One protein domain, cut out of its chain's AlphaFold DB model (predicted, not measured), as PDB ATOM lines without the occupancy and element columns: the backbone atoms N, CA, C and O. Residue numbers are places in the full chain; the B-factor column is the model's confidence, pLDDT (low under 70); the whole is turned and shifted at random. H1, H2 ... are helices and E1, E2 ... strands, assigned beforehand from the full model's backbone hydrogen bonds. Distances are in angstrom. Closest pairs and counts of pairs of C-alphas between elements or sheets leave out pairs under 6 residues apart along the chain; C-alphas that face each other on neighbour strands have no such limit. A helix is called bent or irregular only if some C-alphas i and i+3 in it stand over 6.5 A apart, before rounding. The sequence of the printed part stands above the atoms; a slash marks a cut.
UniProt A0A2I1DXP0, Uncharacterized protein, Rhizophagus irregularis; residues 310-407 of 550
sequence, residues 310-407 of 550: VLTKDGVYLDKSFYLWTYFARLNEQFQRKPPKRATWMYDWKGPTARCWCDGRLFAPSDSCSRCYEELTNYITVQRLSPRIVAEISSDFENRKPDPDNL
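What this domain is: This is residues 310 to 407 of the 550 residues of an uncharacterized protein of Rhizophagus irregularis (UniProt A0A2I1DXP0). Helices H1 and H2 meet at a steep angle, with hairpin E1-E2 and H3 towards one end and a large loop, residues 336 to 369, making the other. Short strand pairings tie this loop to itself. The 98 printed residues run E1, E2, H1, H2, H3; E1-E2 is antiparallel. The class is mostly helix, with 40 residues in named elements, under half; the whole is loose, radius of gyration of the C-alphas 15.7 A, spans 42 by 29 by 24 A.

Where its parts are: E1, residues 315 to 318, begins at C-alpha (88.944, 174.580, 164.804). E2 is 321 to 324, H1 325 to 335 (15.5 A), H2 370 to 383 (19.6 A). H3, 387 to 393, ends at C-alpha (96.709, 177.019, 161.979).

How they stand to each other: In the hairpin, N 316 and O 323 are 2.8 A apart. H2, with residues 375 to 379 alone, touches H1; the closest C-alphas, of Phe 328 and Tyr 379, are 6.6 A apart. Their steep tilt is 67 degrees, only just short of about perpendicular, opposite ways. H3 is close to H2 but not clearly touching, C-alphas of Val 382 and Val 390 7.9 A apart. In H1, H2 and H3 every O i to N i+4 pair is within hydrogen-bond range.

The domain as a whole: C-alphas 342 and 405, the farthest apart, are 46.7 A apart. The printed part has no cut; the H1 to H2 link is long. pLDDT is under 70 at residues 313 to 314, 320 and 396 to 407.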
ATOM      1  N   VAL A 310      93.008 171.756 172.332       73.38
ATOM      2  CA  VAL A 310      93.694 171.113 171.201       73.38
ATOM      3  C   VAL A 310      93.373 171.886 169.930       73.38
ATOM      4  O   VAL A 310      92.209 172.055 169.571       73.38
ATOM      5  N   LEU A 311      94.409 172.374 169.247       73.19
ATOM      6  CA  LEU A 311      94.272 173.122 167.998       73.19
ATOM      7  C   LEU A 311      94.267 172.160 166.812       73.19
ATOM      8  O   LEU A 311      95.192 171.364 166.650       73.19
ATOM      9  N   THR A 312      93.261 172.275 165.952       73.50
ATOM     10  CA  THR A 312      93.189 171.554 164.681       73.50
ATOM     11  C   THR A 312      93.140 172.547 163.526       73.50
ATOM     12  O   THR A 312      92.978 173.755 163.710       73.50
ATOM     13  N   LYS A 313      93.295 172.056 162.295       69.69
ATOM     14  CA  LYS A 313      93.225 172.934 161.120       69.69
ATOM     15  C   LYS A 313      91.819 173.505 160.886       69.69
ATOM     16  O   LYS A 313      91.702 174.543 160.248       69.69
ATOM     17  N   ASP A 314      90.784 172.864 161.426       67.19
ATOM     18  CA  ASP A 314      89.384 173.251 161.216       67.19
ATOM     19  C   ASP A 314      88.798 174.027 162.412       67.19
ATOM     20  O   ASP A 314      87.847 174.798 162.253       67.19
ATOM     21  N   GLY A 315      89.400 173.895 163.599       75.06
ATOM     22  CA  GLY A 315      88.944 174.580 164.804       75.06
ATOM     23  C   GLY A 315      89.788 174.297 166.046       75.06
ATOM     24  O   GLY A 315      90.977 173.990 165.973       75.06
ATOM     25  N   VAL A 316      89.160 174.420 167.210       76.00
ATOM     26  CA  VAL A 316      89.779 174.253 168.524       76.00
ATOM     27  C   VAL A 316      88.871 173.420 169.414       76.00
ATOM     28  O   VAL A 316      87.709 173.772 169.613       76.00
ATOM     29  N   TYR A 317      89.409 172.353 169.999       75.69
ATOM     30  CA  TYR A 317      88.787 171.712 171.152       75.69
ATOM     31  C   TYR A 317      89.095 172.534 172.395       75.69
ATOM     32  O   TYR A 317      90.263 172.815 172.657       75.69
ATOM     33  N   LEU A 318      88.065 172.910 173.145       70.94
ATOM     34  CA  LEU A 318      88.172 173.550 174.451       70.94
ATOM     35  C   LEU A 318      87.439 172.667 175.467       70.94
ATOM     36  O   LEU A 318      86.212 172.549 175.416       70.94
ATOM     37  N   ASP A 319      88.184 172.045 176.379       74.00
ATOM     38  CA  ASP A 319      87.716 170.947 177.234       74.00
ATOM     39  C   ASP A 319      87.087 169.793 176.428       74.00
ATOM     40  O   ASP A 319      87.805 169.035 175.779       74.00
ATOM     41  N   LYS A 320      85.755 169.643 176.464       68.00
ATOM     42  CA  LYS A 320      85.008 168.552 175.807       68.00
ATOM     43  C   LYS A 320      84.303 168.972 174.511       68.00
ATOM     44  O   LYS A 320      83.686 168.127 173.868       68.00
ATOM     45  N   SER A 321      84.385 170.248 174.128       70.44
ATOM     46  CA  SER A 321      83.611 170.817 173.016       70.44
ATOM     47  C   SER A 321      84.519 171.309 171.894       70.44
ATOM     48  O   SER A 321      85.586 171.869 172.152       70.44
ATOM     49  N   PHE A 322      84.092 171.117 170.645       75.94
ATOM     50  CA  PHE A 322      84.820 171.559 169.459       75.94
ATOM     51  C   PHE A 322      84.221 172.841 168.882       75.94
ATOM     52  O   PHE A 322      83.018 172.924 168.666       75.94
ATOM     53  N   TYR A 323      85.070 173.823 168.574       75.12
ATOM     54  CA  TYR A 323      84.658 175.112 168.025       75.12
ATOM     55  C   TYR A 323      85.409 175.418 166.731       75.12
ATOM     56  O   TYR A 323      86.637 175.473 166.710       75.12
ATOM     57  N   LEU A 324      84.678 175.683 165.646       80.56
ATOM     58  CA  LEU A 324      85.262 176.032 164.346       80.56
ATOM     59  C   LEU A 324      85.976 177.393 164.370       80.56
ATOM     60  O   LEU A 324      85.593 178.309 165.097       80.56
ATOM     61  N   TRP A 325      86.948 177.602 163.479       80.00
ATOM     62  CA  TRP A 325      87.583 178.922 163.327       80.00
ATOM     63  C   TRP A 325      86.588 180.043 162.958       80.00
ATOM     64  O   TRP A 325      86.748 181.188 163.387       80.00
ATOM     65  N   THR A 326      85.502 179.711 162.250       77.31
ATOM     66  CA  THR A 326      84.387 180.628 161.937       77.31
ATOM     67  C   THR A 326      83.638 181.111 163.180       77.31
ATOM     68  O   THR A 326      83.193 182.261 163.214       77.31
ATOM     69  N   TYR A 327      83.533 180.283 164.224       83.56
ATOM     70  CA  TYR A 327      82.941 180.677 165.503       83.56
ATOM     71  C   TYR A 327      83.756 181.807 166.142       83.56
ATOM     72  O   TYR A 327      83.203 182.847 166.499       83.56
ATOM     73  N   PHE A 328      85.083 181.671 166.185       85.00
ATOM     74  CA  PHE A 328      85.962 182.704 166.734       85.00
ATOM     75  C   PHE A 328      86.019 183.972 165.868       85.00
ATOM     76  O   PHE A 328      86.156 185.070 166.410       85.00
ATOM     77  N   ALA A 329      85.858 183.852 164.544       82.19
ATOM     78  CA  ALA A 329      85.698 185.004 163.652       82.19
ATOM     79  C   ALA A 329      84.441 185.820 164.004       82.19
ATOM     80  O   ALA A 329      84.533 187.033 164.206       82.19
ATOM     81  N   ARG A 330      83.293 185.151 164.185       87.12
ATOM     82  CA  ARG A 330      82.039 185.779 164.634       87.12
ATOM     83  C   ARG A 330      82.195 186.442 166.003       87.12
ATOM     84  O   ARG A 330      81.776 187.585 166.177       87.12
ATOM     85  N   LEU A 331      82.814 185.754 166.966       86.31
ATOM     86  CA  LEU A 331      83.057 186.316 168.299       86.31
ATOM     87  C   LEU A 331      83.944 187.563 168.246       86.31
ATOM     88  O   LEU A 331      83.681 188.542 168.941       86.31
ATOM     89  N   ASN A 332      84.965 187.565 167.385       88.75
ATOM     90  CA  ASN A 332      85.832 188.722 167.193       88.75
ATOM     91  C   ASN A 332      85.050 189.953 166.714       88.75
ATOM     92  O   ASN A 332      85.305 191.052 167.199       88.75
ATOM     93  N   GLU A 333      84.087 189.783 165.806       85.00
ATOM     94  CA  GLU A 333      83.201 190.870 165.373       85.00
ATOM     95  C   GLU A 333      82.212 191.284 166.471       85.00
ATOM     96  O   GLU A 333      82.001 192.475 166.709       85.00
ATOM     97  N   GLN A 334      81.624 190.311 167.173       85.19
ATOM     98  CA  GLN A 334      80.675 190.540 168.264       85.19
ATOM     99  C   GLN A 334      81.296 191.375 169.390       85.19
ATOM    100  O   GLN A 334      80.700 192.370 169.805       85.19
ATOM    101  N   PHE A 335      82.504 191.033 169.837       87.06
ATOM    102  CA  PHE A 335      83.177 191.739 170.929       87.06
ATOM    103  C   PHE A 335      83.738 193.110 170.538       87.06
ATOM    104  O   PHE A 335      83.982 193.940 171.411       87.06
ATOM    105  N   GLN A 336      83.871 193.405 169.243       86.31
ATOM    106  CA  GLN A 336      84.231 194.743 168.763       86.31
ATOM    107  C   GLN A 336      83.050 195.725 168.734       86.31
ATOM    108  O   GLN A 336      83.256 196.926 168.519       86.31
ATOM    109  N   ARG A 337      81.815 195.252 168.945       85.00
ATOM    110  CA  ARG A 337      80.627 196.111 168.978       85.00
ATOM    111  C   ARG A 337      80.739 197.123 170.113       85.00
ATOM    112  O   ARG A 337      80.992 196.774 171.262       85.00
ATOM    113  N   LYS A 338      80.495 198.390 169.781       83.06
ATOM    114  CA  LYS A 338      80.433 199.488 170.746       83.06
ATOM    115  C   LYS A 338      78.991 199.934 170.942       83.06
ATOM    116  O   LYS A 338      78.226 199.937 169.973       83.06
ATOM    117  N   PRO A 339      78.615 200.336 172.164       83.31
ATOM    118  CA  PRO A 339      77.296 200.888 172.401       83.31
ATOM    119  C   PRO A 339      77.111 202.196 171.602       83.31
ATOM    120  O   PRO A 339      78.091 202.870 171.256       83.31
ATOM    121  N   PRO A 340      75.864 202.587 171.280       85.81
ATOM    122  CA  PRO A 340      75.589 203.863 170.624       85.81
ATOM    123  C   PRO A 340      76.190 205.037 171.405       85.81
ATOM    124  O   PRO A 340      76.179 205.032 172.630       85.81
ATOM    125  N   LYS A 341      76.627 206.102 170.719       78.56
ATOM    126  CA  LYS A 341      77.340 207.252 171.329       78.56
ATOM    127  C   LYS A 341      76.624 207.949 172.505       78.56
ATOM    128  O   LYS A 341      77.243 208.756 173.184       78.56
ATOM    129  N   ARG A 342      75.324 207.706 172.704       81.44
ATOM    130  CA  ARG A 342      74.495 208.288 173.779       81.44
ATOM    131  C   ARG A 342      74.070 207.270 174.843       81.44
ATOM    132  O   ARG A 342      73.270 207.602 175.710       81.44
ATOM    133  N   ALA A 343      74.527 206.027 174.739       81.00
ATOM    134  CA  ALA A 343      74.219 204.998 175.714       81.00
ATOM    135  C   ALA A 343      74.998 205.248 177.011       81.00
ATOM    136  O   ALA A 343      76.178 205.582 176.984       81.00
ATOM    137  N   THR A 344      74.325 205.056 178.141       80.81
ATOM    138  CA  THR A 344      74.910 205.115 179.490       80.81
ATOM    139  C   THR A 344      75.357 203.738 179.990       80.81
ATOM    140  O   THR A 344      75.643 203.580 181.170       80.81
ATOM    141  N   TRP A 345      75.348 202.736 179.112       82.94
ATOM    142  CA  TRP A 345      75.675 201.342 179.393       82.94
ATOM    143  C   TRP A 345      76.782 200.876 178.449       82.94
ATOM    144  O   TRP A 345      76.905 201.380 177.329       82.94
ATOM    145  N   MET A 346      77.556 199.893 178.897       83.25
ATOM    146  CA  MET A 346      78.581 199.227 178.091       83.25
ATOM    147  C   MET A 346      78.194 197.777 177.817       83.25
ATOM    148  O   MET A 346      77.282 197.241 178.455       83.25
ATOM    149  N   TYR A 347      78.860 197.160 176.839       86.62
ATOM    150  CA  TYR A 347      78.705 195.730 176.629       86.62
ATOM    151  C   TYR A 347      79.526 194.951 177.661       86.62
ATOM    152  O   TYR A 347      80.742 195.114 177.713       86.62
ATOM    153  N   ASP A 348      78.857 194.127 178.466       85.88
ATOM    154  CA  ASP A 348      79.495 193.236 179.442       85.88
ATOM    155  C   ASP A 348      78.610 192.004 179.698       85.88
ATOM    156  O   ASP A 348      77.388 192.050 179.551       85.88
ATOM    157  N   TRP A 349      79.222 190.889 180.083       87.88
ATOM    158  CA  TRP A 349      78.521 189.677 180.486       87.88
ATOM    159  C   TRP A 349      77.941 189.787 181.903       87.88
ATOM    160  O   TRP A 349      77.086 188.969 182.242       87.88
ATOM    161  N   LYS A 350      78.367 190.777 182.705       86.50
ATOM    162  CA  LYS A 350      77.939 190.979 184.099       86.50
ATOM    163  C   LYS A 350      77.385 192.389 184.363       86.50
ATOM    164  O   LYS A 350      77.901 193.375 183.844       86.50
ATOM    165  N   GLY A 351      76.326 192.482 185.171       84.00
ATOM    166  CA  GLY A 351      75.700 193.740 185.605       84.00
ATOM    167  C   GLY A 351      76.512 194.495 186.671       84.00
ATOM    168  O   GLY A 351      77.575 194.025 187.084       84.00
ATOM    169  N   PRO A 352      76.056 195.673 187.153       77.25
ATOM    170  CA  PRO A 352      74.681 196.209 187.091       77.25
ATOM    171  C   PRO A 352      74.396 197.277 186.017       77.25
ATOM    172  O   PRO A 352      73.274 197.764 185.910       77.25
ATOM    173  N   THR A 353      75.400 197.736 185.267       78.69
ATOM    174  CA  THR A 353      75.244 198.843 184.290       78.69
ATOM    175  C   THR A 353      75.545 198.403 182.860       78.69
ATOM    176  O   THR A 353      75.911 199.206 181.999       78.69
ATOM    177  N   ALA A 354      75.364 197.109 182.599       83.94
ATOM    178  CA  ALA A 354      75.745 196.481 181.350       83.94
ATOM    179  C   ALA A 354      74.543 195.989 180.548       83.94
ATOM    180  O   ALA A 354      73.492 195.607 181.073       83.94
ATOM    181  N   ARG A 355      74.741 195.953 179.235       88.56
ATOM    182  CA  ARG A 355      73.933 195.148 178.330       88.56
ATOM    183  C   ARG A 355      74.814 194.028 177.808       88.56
ATOM    184  O   ARG A 355      75.899 194.308 177.320       88.56
ATOM    185  N   CYS A 356      74.385 192.777 177.884       87.88
ATOM    186  CA  CYS A 356      75.197 191.696 177.337       87.88
ATOM    187  C   CYS A 356      75.187 191.709 175.804       87.88
ATOM    188  O   CYS A 356      74.324 192.324 175.173       87.88
ATOM    189  N   TRP A 357      76.142 191.018 175.179       86.31
ATOM    190  CA  TRP A 357      76.211 190.904 173.716       86.31
ATOM    191  C   TRP A 357      75.047 190.106 173.100       86.31
ATOM    192  O   TRP A 357      74.903 190.101 171.880       86.31
ATOM    193  N   CYS A 358      74.192 189.493 173.927       84.38
ATOM    194  CA  CYS A 358      72.896 188.928 173.534       84.38
ATOM    195  C   CYS A 358      71.731 189.939 173.645       84.38
ATOM    196  O   CYS A 358      70.573 189.538 173.620       84.38
ATOM    197  N   ASP A 359      72.020 191.232 173.832       81.62
ATOM    198  CA  ASP A 359      71.070 192.348 173.998       81.62
ATOM    199  C   ASP A 359      70.203 192.337 175.280       81.62
ATOM    200  O   ASP A 359      69.384 193.249 175.493       81.62
ATOM    201  N   GLY A 360      70.448 191.390 176.192       84.62
ATOM    202  CA  GLY A 360      69.863 191.341 177.534       84.62
ATOM    203  C   GLY A 360      70.394 192.454 178.445       84.62
ATOM    204  O   GLY A 360      71.582 192.772 178.427       84.62
ATOM    205  N   ARG A 361      69.514 193.084 179.232       85.94
ATOM    206  CA  ARG A 361      69.899 194.123 180.205       85.94
ATOM    207  C   ARG A 361      70.197 193.482 181.559       85.94
ATOM    208  O   ARG A 361      69.378 192.704 182.034       85.94
ATOM    209  N   LEU A 362      71.332 193.833 182.159       85.75
ATOM    210  CA  LEU A 362      71.798 193.311 183.446       85.75
ATOM    211  C   LEU A 362      71.757 194.455 184.464       85.75
ATOM    212  O   LEU A 362      72.618 195.333 184.431       85.75
ATOM    213  N   PHE A 363      70.719 194.485 185.302       79.38
ATOM    214  CA  PHE A 363      70.399 195.624 186.172       79.38
ATOM    215  C   PHE A 363      71.019 195.499 187.566       79.38
ATOM    216  O   PHE A 363      71.300 196.513 188.204       79.38
ATOM    217  N   ALA A 364      71.228 194.273 188.048       79.62
ATOM    218  CA  ALA A 364      71.803 193.995 189.358       79.62
ATOM    219  C   ALA A 364      73.268 193.523 189.255       79.62
ATOM    220  O   ALA A 364      73.665 192.945 188.245       79.62
ATOM    221  N   PRO A 365      74.097 193.713 190.302       79.38
ATOM    222  CA  PRO A 365      75.474 193.205 190.319       79.38
ATOM    223  C   PRO A 365      75.575 191.669 190.295       79.38
ATOM    224  O   PRO A 365      76.629 191.123 189.969       79.38
ATOM    225  N   SER A 366      74.492 190.981 190.669       80.00
ATOM    226  CA  SER A 366      74.336 189.525 190.585       80.00
ATOM    227  C   SER A 366      73.972 189.038 189.181       80.00
ATOM    228  O   SER A 366      74.155 187.858 188.890       80.00
ATOM    229  N   ASP A 367      73.467 189.919 188.313       83.06
ATOM    230  CA  ASP A 367      73.013 189.530 186.981       83.06
ATOM    231  C   ASP A 367      74.216 189.181 186.105       83.06
ATOM    232  O   ASP A 367      75.160 189.965 185.959       83.06
ATOM    233  N   SER A 368      74.167 188.006 185.485       87.75
ATOM    234  CA  SER A 368      75.174 187.561 184.530       87.75
ATOM    235  C   SER A 368      74.531 186.815 183.366       87.75
ATOM    236  O   SER A 368      73.467 186.214 183.495       87.75
ATOM    237  N   CYS A 369      75.164 186.885 182.201       85.12
ATOM    238  CA  CYS A 369      74.745 186.157 181.013       85.12
ATOM    239  C   CYS A 369      75.683 184.969 180.796       85.12
ATOM    240  O   CYS A 369      76.822 185.160 180.369       85.12
ATOM    241  N   SER A 370      75.186 183.755 181.047       83.69
ATOM    242  CA  SER A 370      75.941 182.501 180.903       83.69
ATOM    243  C   SER A 370      76.541 182.338 179.506       83.69
ATOM    244  O   SER A 370      77.729 182.063 179.374       83.69
ATOM    245  N   ARG A 371      75.762 182.623 178.456       84.19
ATOM    246  CA  ARG A 371      76.229 182.552 177.066       84.19
ATOM    247  C   ARG A 371      77.370 183.526 176.771       84.19
ATOM    248  O   ARG A 371      78.370 183.138 176.178       84.19
ATOM    249  N   CYS A 372      77.238 184.791 177.176       85.94
ATOM    250  CA  CYS A 372      78.307 185.774 176.973       85.94
ATOM    251  C   CYS A 372      79.545 185.438 177.807       85.94
ATOM    252  O   CYS A 372      80.655 185.656 177.336       85.94
ATOM    253  N   TYR A 373      79.359 184.905 179.016       86.00
ATOM    254  CA  TYR A 373      80.449 184.426 179.858       86.00
ATOM    255  C   TYR A 373      81.220 183.290 179.172       86.00
ATOM    256  O   TYR A 373      82.445 183.354 179.079       86.00
ATOM    257  N   GLU A 374      80.524 182.289 178.630       84.31
ATOM    258  CA  GLU A 374      81.149 181.161 177.937       84.31
ATOM    259  C   GLU A 374      81.852 181.592 176.640       84.31
ATOM    260  O   GLU A 374      83.030 181.287 176.446       84.31
ATOM    261  N   GLU A 375      81.178 182.367 175.781       89.38
ATOM    262  CA  GLU A 375      81.761 182.889 174.537       89.38
ATOM    263  C   GLU A 375      83.011 183.743 174.819       89.38
ATOM    264  O   GLU A 375      84.025 183.632 174.125       89.38
ATOM    265  N   LEU A 376      82.971 184.570 175.870       87.69
ATOM    266  CA  LEU A 376      84.102 185.399 176.280       87.69
ATOM    267  C   LEU A 376      85.244 184.557 176.863       87.69
ATOM    268  O   LEU A 376      86.407 184.803 176.544       87.69
ATOM    269  N   THR A 377      84.925 183.528 177.651       87.94
ATOM    270  CA  THR A 377      85.902 182.569 178.186       87.94
ATOM    271  C   THR A 377      86.621 181.840 177.055       87.94
ATOM    272  O   THR A 377      87.855 181.815 177.022       87.94
ATOM    273  N   ASN A 378      85.878 181.310 176.081       88.69
ATOM    274  CA  ASN A 378      86.437 180.623 174.918       88.69
ATOM    275  C   ASN A 378      87.318 181.568 174.081       88.69
ATOM    276  O   ASN A 378      88.443 181.217 173.718       88.69
ATOM    277  N   TYR A 379      86.851 182.794 173.822       89.38
ATOM    278  CA  TYR A 379      87.607 183.789 173.058       89.38
ATOM    279  C   TYR A 379      88.912 184.192 173.751       89.38
ATOM    280  O   TYR A 379      89.965 184.197 173.112       89.38
ATOM    281  N   ILE A 380      88.872 184.487 175.056       85.12
ATOM    282  CA  ILE A 380      90.070 184.835 175.834       85.12
ATOM    283  C   ILE A 380      91.035 183.645 175.891       85.12
ATOM    284  O   ILE A 380      92.244 183.847 175.799       85.12
ATOM    285  N   THR A 381      90.523 182.413 175.985       86.38
ATOM    286  CA  THR A 381      91.348 181.193 175.969       86.38
ATOM    287  C   THR A 381      92.191 181.118 174.698       86.38
ATOM    288  O   THR A 381      93.412 181.006 174.780       86.38
ATOM    289  N   VAL A 382      91.578 181.278 173.522       84.06
ATOM    290  CA  VAL A 382      92.317 181.250 172.248       84.06
ATOM    291  C   VAL A 382      93.183 182.502 172.069       84.06
ATOM    292  O   VAL A 382      94.275 182.423 171.512       84.06
ATOM    293  N   GLN A 383      92.760 183.657 172.589       85.38
ATOM    294  CA  GLN A 383      93.537 184.897 172.525       85.38
ATOM    295  C   GLN A 383      94.845 184.849 173.337       85.38
ATOM    296  O   GLN A 383      95.769 185.608 173.042       85.38
ATOM    297  N   ARG A 384      94.958 183.955 174.332       82.38
ATOM    298  CA  ARG A 384      96.216 183.711 175.064       82.38
ATOM    299  C   ARG A 384      97.299 183.077 174.191       82.38
ATOM    300  O   ARG A 384      98.478 183.161 174.530       82.38
ATOM    301  N   LEU A 385      96.920 182.451 173.080       79.69
ATOM    302  CA  LEU A 385      97.859 181.854 172.144       79.69
ATOM    303  C   LEU A 385      98.567 182.920 171.319       79.69
ATOM    304  O   LEU A 385      98.037 183.998 171.048       79.69
ATOM    305  N   SER A 386      99.781 182.597 170.870       78.06
ATOM    306  CA  SER A 386     100.524 183.483 169.978       78.06
ATOM    307  C   SER A 386      99.680 183.797 168.735       78.06
ATOM    308  O   SER A 386      99.277 182.865 168.030       78.06
ATOM    309  N   PRO A 387      99.473 185.082 168.387       76.69
ATOM    310  CA  PRO A 387      98.709 185.460 167.200       76.69
ATOM    311  C   PRO A 387      99.265 184.862 165.904       76.69
ATOM    312  O   PRO A 387      98.526 184.700 164.938       76.69
ATOM    313  N   ARG A 388     100.563 184.522 165.877       74.75
ATOM    314  CA  ARG A 388     101.196 183.829 164.747       74.75
ATOM    315  C   ARG A 388     100.715 182.384 164.617       74.75
ATOM    316  O   ARG A 388     100.395 181.975 163.513       74.75
ATOM    317  N   ILE A 389     100.605 181.660 165.734       75.88
ATOM    318  CA  ILE A 389     100.142 180.264 165.770       75.88
ATOM    319  C   ILE A 389      98.681 180.191 165.324       75.88
ATOM    320  O   ILE A 389      98.339 179.396 164.454       75.88
ATOM    321  N   VAL A 390      97.830 181.071 165.861       77.75
ATOM    322  CA  VAL A 390      96.413 181.134 165.469       77.75
ATOM    323  C   VAL A 390      96.287 181.459 163.982       77.75
ATOM    324  O   VAL A 390      95.532 180.796 163.278       77.75
ATOM    325  N   ALA A 391      97.062 182.421 163.474       77.31
ATOM    326  CA  ALA A 391      97.041 182.800 162.063       77.31
ATOM    327  C   ALA A 391      97.533 181.690 161.114       77.31
ATOM    328  O   ALA A 391      97.031 181.575 159.996       77.31
ATOM    329  N   GLU A 392      98.517 180.898 161.542       78.62
ATOM    330  CA  GLU A 392      99.085 179.794 160.767       78.62
ATOM    331  C   GLU A 392      98.138 178.589 160.725       78.62
ATOM    332  O   GLU A 392      97.847 178.068 159.649       78.62
ATOM    333  N   ILE A 393      97.594 178.188 161.875       74.25
ATOM    334  CA  ILE A 393      96.709 177.019 161.979       74.25
ATOM    335  C   ILE A 393      95.341 177.295 161.347       74.25
ATOM    336  O   ILE A 393      94.795 176.416 160.685       74.25
ATOM    337  N   SER A 394      94.825 178.521 161.483       77.12
ATOM    338  CA  SER A 394      93.585 178.955 160.822       77.12
ATOM    339  C   SER A 394      93.783 179.351 159.355       77.12
ATOM    340  O   SER A 394      92.874 179.901 158.744       77.12
ATOM    341  N   SER A 395      94.954 179.127 158.754       74.75
ATOM    342  CA  SER A 395      95.148 179.478 157.345       74.75
ATOM    343  C   SER A 395      94.180 178.701 156.442       74.75
ATOM    344  O   SER A 395      94.052 177.479 156.532       74.75
ATOM    345  N   ASP A 396      93.494 179.432 155.557       64.56
ATOM    346  CA  ASP A 396      92.558 178.882 154.566       64.56
ATOM    347  C   ASP A 396      91.278 178.241 155.162       64.56
ATOM    348  O   ASP A 396      90.609 177.440 154.509       64.56
ATOM    349  N   PHE A 397      90.907 178.593 156.405       64.75
ATOM    350  CA  PHE A 397      89.731 178.023 157.085       64.75
ATOM    351  C   PHE A 397      88.392 178.364 156.406       64.75
ATOM    352  O   PHE A 397      87.442 177.591 156.496       64.75
ATOM    353  N   GLU A 398      88.300 179.503 155.711       57.31
ATOM    354  CA  GLU A 398      87.069 179.940 155.035       57.31
ATOM    355  C   GLU A 398      86.740 179.103 153.784       57.31
ATOM    356  O   GLU A 398      85.576 179.037 153.384       57.31
ATOM    357  N   ASN A 399      87.736 178.422 153.195       53.75
ATOM    358  CA  ASN A 399      87.586 177.632 151.967       53.75
ATOM    359  C   ASN A 399      87.462 176.118 152.216       53.75
ATOM    360  O   ASN A 399      87.190 175.358 151.281       53.75
ATOM    361  N   ARG A 400      87.653 175.650 153.457       53.12
ATOM    362  CA  ARG A 400      87.580 174.222 153.795       53.12
ATOM    363  C   ARG A 400      86.150 173.790 154.080       53.12
ATOM    364  O   ARG A 400      85.414 174.439 154.818       53.12
ATOM    365  N   LYS A 401      85.756 172.656 153.492       51.50
ATOM    366  CA  LYS A 401      84.529 171.961 153.885       51.50
ATOM    367  C   LYS A 401      84.782 171.322 155.255       51.50
ATOM    368  O   LYS A 401      85.731 170.546 155.341       51.50
ATOM    369  N   PRO A 402      83.983 171.635 156.290       47.78
ATOM    370  CA  PRO A 402      84.086 170.942 157.565       47.78
ATOM    371  C   PRO A 402      83.852 169.451 157.340       47.78
ATOM    372  O   PRO A 402      82.961 169.078 156.574       47.78
ATOM    373  N   ASP A 403      84.648 168.619 157.999       43.62
ATOM    374  CA  ASP A 403      84.376 167.191 158.098       43.62
ATOM    375  C   ASP A 403      83.049 166.998 158.861       43.62
ATOM    376  O   ASP A 403      82.932 167.507 159.985       43.62
ATOM    377  N   PRO A 404      82.027 166.351 158.268       43.44
ATOM    378  CA  PRO A 404      80.738 166.148 158.923       43.44
ATOM    379  C   PRO A 404      80.844 165.383 160.247       43.44
ATOM    380  O   PRO A 404      80.021 165.628 161.128       43.44
ATOM    381  N   ASP A 405      81.880 164.559 160.433       42.97
ATOM    382  CA  ASP A 405      82.104 163.814 161.677       42.97
ATOM    383  C   ASP A 405      82.629 164.702 162.824       42.97
ATOM    384  O   ASP A 405      82.533 164.336 163.995       42.97
ATOM    385  N   ASN A 406      83.126 165.907 162.517       42.50
ATOM    386  CA  ASN A 406      83.649 166.870 163.498       42.50
ATOM    387  C   ASN A 406      82.656 167.996 163.845       42.50
ATOM    388  O   ASN A 406      82.981 168.894 164.624       42.50
ATOM    389  N   LEU A 407      81.436 167.975 163.296       48.34
ATOM    390  CA  LEU A 407      80.390 168.964 163.581       48.34
ATOM    391  C   LEU A 407      79.596 168.587 164.838       48.34
ATOM    392  O   LEU A 407      78.394 168.326 164.792       48.34
TER     393      LEU A 407